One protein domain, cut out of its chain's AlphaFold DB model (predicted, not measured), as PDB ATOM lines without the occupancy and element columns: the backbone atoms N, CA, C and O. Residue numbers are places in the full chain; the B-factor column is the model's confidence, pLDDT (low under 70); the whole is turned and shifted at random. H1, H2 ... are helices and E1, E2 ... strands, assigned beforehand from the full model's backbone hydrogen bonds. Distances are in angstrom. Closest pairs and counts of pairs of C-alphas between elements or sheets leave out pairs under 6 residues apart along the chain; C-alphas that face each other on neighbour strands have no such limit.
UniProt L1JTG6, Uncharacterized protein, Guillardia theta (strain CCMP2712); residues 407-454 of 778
ATOM      1  N   LEU A 407      40.225 137.978   4.789       85.50
ATOM      2  CA  LEU A 407      38.975 137.594   5.434       85.50
ATOM      3  C   LEU A 407      39.234 136.655   6.619       85.50
ATOM      4  O   LEU A 407      39.565 135.480   6.437       85.50
ATOM      5  N   LEU A 408      38.970 137.151   7.824       84.69
ATOM      6  CA  LEU A 408      39.014 136.384   9.065       84.69
ATOM      7  C   LEU A 408      37.611 136.243   9.671       84.69
ATOM      8  O   LEU A 408      36.636 136.840   9.210       84.69
ATOM      9  N   LYS A 409      37.495 135.404  10.705       84.12
ATOM     10  CA  LYS A 409      36.305 135.402  11.571       84.12
ATOM     11  C   LYS A 409      36.293 136.676  12.410       84.12
ATOM     12  O   LYS A 409      37.365 137.171  12.741       84.12
ATOM     13  N   ALA A 410      35.116 137.135  12.828       81.88
ATOM     14  CA  ALA A 410      34.958 138.342  13.642       81.88
ATOM     15  C   ALA A 410      35.892 138.392  14.866       81.88
ATOM     16  O   ALA A 410      36.487 139.430  15.134       81.88
ATOM     17  N   ASP A 411      36.054 137.271  15.575       83.19
ATOM     18  CA  ASP A 411      36.924 137.187  16.759       83.19
ATOM     19  C   ASP A 411      38.418 137.316  16.418       83.19
ATOM     20  O   ASP A 411      39.209 137.706  17.267       83.19
ATOM     21  N   GLY A 412      38.808 137.003  15.178       83.25
ATOM     22  CA  GLY A 412      40.186 137.133  14.701       83.25
ATOM     23  C   GLY A 412      40.625 138.578  14.466       83.25
ATOM     24  O   GLY A 412      41.793 138.794  14.192       83.25
ATOM     25  N   TYR A 413      39.709 139.545  14.568       84.25
ATOM     26  CA  TYR A 413      40.022 140.975  14.534       84.25
ATOM     27  C   TYR A 413      40.077 141.604  15.940       84.25
ATOM     28  O   TYR A 413      40.168 142.818  16.034       84.25
ATOM     29  N   LEU A 414      39.940 140.819  17.020       84.75
ATOM     30  CA  LEU A 414      39.920 141.289  18.419       84.75
ATOM     31  C   LEU A 414      41.118 140.756  19.229       84.75
ATOM     32  O   LEU A 414      40.979 140.410  20.405       84.75
ATOM     33  N   ASP A 415      42.263 140.575  18.577       81.56
ATOM     34  CA  ASP A 415      43.461 139.954  19.145       81.56
ATOM     35  C   ASP A 415      44.539 140.961  19.585       81.56
ATOM     36  O   ASP A 415      45.631 140.547  19.971       81.56
ATOM     37  N   HIS A 416      44.239 142.262  19.536       76.00
ATOM     38  CA  HIS A 416      45.171 143.378  19.727       76.00
ATOM     39  C   HIS A 416      46.389 143.347  18.781       76.00
ATOM     40  O   HIS A 416      47.397 144.011  19.033       76.00
ATOM     41  N   GLY A 417      46.290 142.588  17.683       82.06
ATOM     42  CA  GLY A 417      47.309 142.477  16.648       82.06
ATOM     43  C   GLY A 417      47.232 143.586  15.597       82.06
ATOM     44  O   GLY A 417      46.532 144.589  15.748       82.06
ATOM     45  N   GLU A 418      47.953 143.384  14.494       84.25
ATOM     46  CA  GLU A 418      48.073 144.333  13.375       84.25
ATOM     47  C   GLU A 418      46.702 144.720  12.792       84.25
ATOM     48  O   GLU A 418      46.392 145.903  12.656       84.25
ATOM     49  N   TYR A 419      45.819 143.741  12.566       87.81
ATOM     50  CA  TYR A 419      44.484 143.997  12.014       87.81
ATOM     51  C   TYR A 419      43.590 144.816  12.956       87.81
ATOM     52  O   TYR A 419      42.831 145.678  12.504       87.81
ATOM     53  N   GLU A 420      43.652 144.564  14.268       87.69
ATOM     54  CA  GLU A 420      42.921 145.373  15.246       87.69
ATOM     55  C   GLU A 420      43.468 146.801  15.290       87.69
ATOM     56  O   GLU A 420      42.679 147.748  15.377       87.69
ATOM     57  N   ASN A 421      44.791 146.966  15.217       87.62
ATOM     58  CA  ASN A 421      45.439 148.273  15.242       87.62
ATOM     59  C   ASN A 421      45.013 149.116  14.036       87.62
ATOM     60  O   ASN A 421      44.556 150.242  14.230       87.62
ATOM     61  N   GLU A 422      45.056 148.564  12.823       87.75
ATOM     62  CA  GLU A 422      44.656 149.262  11.594       87.75
ATOM     63  C   GLU A 422      43.150 149.591  11.573       87.75
ATOM     64  O   GLU A 422      42.746 150.708  11.237       87.75
ATOM     65  N   MET A 423      42.279 148.688  12.052       89.44
ATOM     66  CA  MET A 423      40.867 149.043  12.261       89.44
ATOM     67  C   MET A 423      40.709 150.151  13.307       89.44
ATOM     68  O   MET A 423      39.907 151.074  13.127       89.44
ATOM     69  N   SER A 424      41.475 150.083  14.395       88.25
ATOM     70  CA  SER A 424      41.405 151.045  15.492       88.25
ATOM     71  C   SER A 424      41.852 152.443  15.083       88.25
ATOM     72  O   SER A 424      41.334 153.417  15.632       88.25
ATOM     73  N   GLN A 425      42.735 152.567  14.090       87.31
ATOM     74  CA  GLN A 425      43.101 153.858  13.509       87.31
ATOM     75  C   GLN A 425      41.886 154.580  12.907       87.31
ATOM     76  O   GLN A 425      41.737 155.788  13.084       87.31
ATOM     77  N   VAL A 426      40.968 153.848  12.262       88.50
ATOM     78  CA  VAL A 426      39.805 154.441  11.582       88.50
ATOM     79  C   VAL A 426      38.571 154.533  12.484       88.50
ATOM     80  O   VAL A 426      37.941 155.587  12.586       88.50
ATOM     81  N   ILE A 427      38.185 153.431  13.139       90.44
ATOM     82  CA  ILE A 427      36.933 153.345  13.920       90.44
ATOM     83  C   ILE A 427      37.149 153.436  15.441       90.44
ATOM     84  O   ILE A 427      36.179 153.444  16.212       90.44
ATOM     85  N   GLY A 428      38.395 153.593  15.895       88.50
ATOM     86  CA  GLY A 428      38.771 153.614  17.309       88.50
ATOM     87  C   GLY A 428      38.818 152.219  17.934       88.50
ATOM     88  O   GLY A 428      38.544 151.222  17.273       88.50
ATOM     89  N   GLN A 429      39.100 152.159  19.238       87.56
ATOM     90  CA  GLN A 429      39.217 150.899  19.979       87.56
ATOM     91  C   GLN A 429      38.007 149.979  19.760       87.56
ATOM     92  O   GLN A 429      36.856 150.387  19.981       87.56
ATOM     93  N   LEU A 430      38.276 148.737  19.353       89.56
ATOM     94  CA  LEU A 430      37.255 147.730  19.105       89.56
ATOM     95  C   LEU A 430      36.607 147.281  20.421       89.56
ATOM     96  O   LEU A 430      37.258 147.148  21.453       89.56
ATOM     97  N   VAL A 431      35.287 147.085  20.403       88.44
ATOM     98  CA  VAL A 431      34.516 146.725  21.607       88.44
ATOM     99  C   VAL A 431      33.851 145.366  21.442       88.44
ATOM    100  O   VAL A 431      33.847 144.556  22.366       88.44
ATOM    101  N   ARG A 432      33.216 145.127  20.288       88.69
ATOM    102  CA  ARG A 432      32.491 143.882  20.000       88.69
ATOM    103  C   ARG A 432      32.566 143.563  18.518       88.69
ATOM    104  O   ARG A 432      32.296 144.438  17.704       88.69
ATOM    105  N   ALA A 433      32.781 142.301  18.180       89.25
ATOM    106  CA  ALA A 433      32.656 141.799  16.820       89.25
ATOM    107  C   ALA A 433      31.712 140.590  16.802       89.25
ATOM    108  O   ALA A 433      31.593 139.870  17.796       89.25
ATOM    109  N   ARG A 434      30.971 140.393  15.707       89.62
ATOM    110  CA  ARG A 434      30.122 139.206  15.538       89.62
ATOM    111  C   ARG A 434      29.929 138.836  14.077       89.62
ATOM    112  O   ARG A 434      29.535 139.669  13.261       89.62
ATOM    113  N   ASP A 435      30.091 137.547  13.804       87.25
ATOM    114  CA  ASP A 435      29.759 136.936  12.521       87.25
ATOM    115  C   ASP A 435      28.257 136.630  12.405       87.25
ATOM    116  O   ASP A 435      27.615 136.099  13.319       87.25
ATOM    117  N   PHE A 436      27.697 136.908  11.230       82.62
ATOM    118  CA  PHE A 436      26.309 136.643  10.875       82.62
ATOM    119  C   PHE A 436      26.216 135.663   9.696       82.62
ATOM    120  O   PHE A 436      26.214 136.022   8.513       82.62
ATOM    121  N   GLY A 437      26.043 134.384  10.039       70.56
ATOM    122  CA  GLY A 437      25.830 133.292   9.087       70.56
ATOM    123  C   GLY A 437      27.102 132.837   8.360       70.56
ATOM    124  O   GLY A 437      28.208 133.207   8.720       70.56
ATOM    125  N   ASN A 438      26.938 132.011   7.319       63.41
ATOM    126  CA  ASN A 438      28.056 131.304   6.666       63.41
ATOM    127  C   ASN A 438      28.742 132.088   5.526       63.41
ATOM    128  O   ASN A 438      29.640 131.554   4.886       63.41
ATOM    129  N   LYS A 439      28.266 133.293   5.188       61.25
ATOM    130  CA  LYS A 439      28.715 134.058   4.008       61.25
ATOM    131  C   LYS A 439      29.276 135.413   4.421       61.25
ATOM    132  O   LYS A 439      28.541 136.376   4.272       61.25
ATOM    133  N   ASN A 440      30.506 135.479   4.925       71.75
ATOM    134  CA  ASN A 440      31.327 136.698   5.038       71.75
ATOM    135  C   ASN A 440      30.566 137.973   5.473       71.75
ATOM    136  O   ASN A 440      30.837 139.046   4.944       71.75
ATOM    137  N   ASN A 441      29.566 137.861   6.360       85.94
ATOM    138  CA  ASN A 441      28.872 139.027   6.897       85.94
ATOM    139  C   ASN A 441      29.237 139.116   8.359       85.94
ATOM    140  O   ASN A 441      28.913 138.200   9.116       85.94
ATOM    141  N   PHE A 442      29.855 140.210   8.756       89.69
ATOM    142  CA  PHE A 442      30.179 140.450  10.147       89.69
ATOM    143  C   PHE A 442      30.081 141.937  10.450       89.69
ATOM    144  O   PHE A 442      30.099 142.784   9.553       89.69
ATOM    145  N   ILE A 443      29.898 142.238  11.730       90.94
ATOM    146  CA  ILE A 443      29.872 143.608  12.229       90.94
ATOM    147  C   ILE A 443      30.938 143.729  13.297       90.94
ATOM    148  O   ILE A 443      30.972 142.914  14.221       90.94
ATOM    149  N   VAL A 444      31.746 144.776  13.189       91.38
ATOM    150  CA  VAL A 444      32.683 145.203  14.224       91.38
ATOM    151  C   VAL A 444      32.211 146.548  14.753       91.38
ATOM    152  O   VAL A 444      32.085 147.515  14.008       91.38
ATOM    153  N   VAL A 445      31.913 146.601  16.044       91.12
ATOM    154  CA  VAL A 445      31.524 147.808  16.770       91.12
ATOM    155  C   VAL A 445      32.723 148.285  17.573       91.12
ATOM    156  O   VAL A 445      33.240 147.553  18.422       91.12
ATOM    157  N   ALA A 446      33.110 149.530  17.343       91.06
ATOM    158  CA  ALA A 446      34.198 150.206  18.024       91.06
ATOM    159  C   ALA A 446      33.696 151.438  18.792       91.06
ATOM    160  O   ALA A 446      32.512 151.788  18.769       91.06
ATOM    161  N   GLN A 447      34.599 152.100  19.517       86.44
ATOM    162  CA  GLN A 447      34.270 153.273  20.328       86.44
ATOM    163  C   GLN A 447      33.828 154.480  19.481       86.44
ATOM    164  O   GLN A 447      32.967 155.259  19.908       86.44
ATOM    165  N   ARG A 448      34.437 154.669  18.304       86.38
ATOM    166  CA  ARG A 448      34.228 155.846  17.443       86.38
ATOM    167  C   ARG A 448      33.564 155.512  16.118       86.38
ATOM    168  O   ARG A 448      33.118 156.427  15.435       86.38
ATOM    169  N   GLY A 449      33.421 154.235  15.793       91.62
ATOM    170  CA  GLY A 449      32.778 153.812  14.567       91.62
ATOM    171  C   GLY A 449      32.291 152.374  14.589       91.62
ATOM    172  O   GLY A 449      32.348 151.672  15.598       91.62
ATOM    173  N   MET A 450      31.769 151.943  13.450       93.56
ATOM    174  CA  MET A 450      31.315 150.582  13.217       93.56
ATOM    175  C   MET A 450      31.610 150.194  11.773       93.56
ATOM    176  O   MET A 450      31.271 150.929  10.846       93.56
ATOM    177  N   LEU A 451      32.203 149.019  11.597       93.06
ATOM    178  CA  LEU A 451      32.448 148.405  10.302       93.06
ATOM    179  C   LEU A 451      31.394 147.328  10.054       93.06
ATOM    180  O   LEU A 451      31.213 146.409  10.857       93.06
ATOM    181  N   VAL A 452      30.686 147.449   8.938       92.56
ATOM    182  CA  VAL A 452      29.665 146.505   8.492       92.56
ATOM    183  C   VAL A 452      30.125 145.888   7.180       92.56
ATOM    184  O   VAL A 452      30.158 146.554   6.142       92.56
ATOM    185  N   VAL A 453      30.442 144.598   7.228       91.31
ATOM    186  CA  VAL A 453      30.926 143.847   6.070       91.31
ATOM    187  C   VAL A 453      29.810 142.965   5.526       91.31
ATOM    188  O   VAL A 453      29.222 142.173   6.263       91.31
ATOM    189  N   GLY A 454      29.527 143.086   4.229       87.94
ATOM    190  CA  GLY A 454      28.664 142.170   3.484       87.94
ATOM    191  C   GLY A 454      27.302 142.740   3.064       87.94
ATOM    192  O   GLY A 454      26.594 143.430   3.801       87.94
TER     193      GLY A 454
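What this domain is: This is residues 407 to 454 of the 778 residues of an uncharacterized protein of Guillardia theta (strain CCMP2712) (UniProt L1JTG6). A small sheet of three strands forms a wall with two helices over one face: short H1 covers E1, and longer H2 crosses the strands. The other face of the sheet is bare. The printed part has 48 residues, with the named elements in the order H1, H2, E1, E2, E3; the sheet's order is E1 - E2 - E3, all antiparallel, and the class is mixed, helices and strands. The whole is compact, with a radius of gyration of the C-alphas of 9.8 A, and spans 27 by 19 by 13 A.

Where its parts are: H1 is residues 410 to 413, starting at C-alpha 410 (34.958, 138.342, 13.642). H2 is residues 418 to 427, 14.3 A long. E1 is residues 430 to 435, 14.7 A. E2, residues 442 to 446, and E3, residues 449 to 453, are each 13.2 A long; C-alpha 453 is at (30.926, 143.847, 6.070).

How they stand to each other: The strands form a meander, each the antiparallel neighbour of the one before. E1 and E2 are a hairpin at 170 degrees, with N 434 and O 443 within hydrogen-bond range at 2.9 A. E2 and E3 are a hairpin at 172 degrees, with N 451 and O 444 at 2.8 A. H1 is on the sheet, over E1, at a height of 7.0 A; their closest C-alphas, of Ala 410 and Ala 433, are 5.2 A apart. H2, on the same face, forms two layers with the sheet, helix over strands, at a height of 9.2 A. It lies over E2 and runs across the strands, at 64 degrees to E2 on the local plane. Its closest C-alpha pair with E3 is Ile 427 and Gly 449, 4.2 A. H1 and H2 are close but not clearly touching, Tyr 413 and Glu 420 being their closest C-alphas at 5.3 A. In H2, 5 of 6 O i to N i+4 pairs are within hydrogen-bond range; H1 is too short for such a pair.

The domain as a whole: The C-alphas farthest apart, of Gln 425 and Asn 438, are 28.0 A apart. The printed part has no cut, and no link is long. Mean pLDDT of the printed part is 85.7, with residues 438 to 439 under 70.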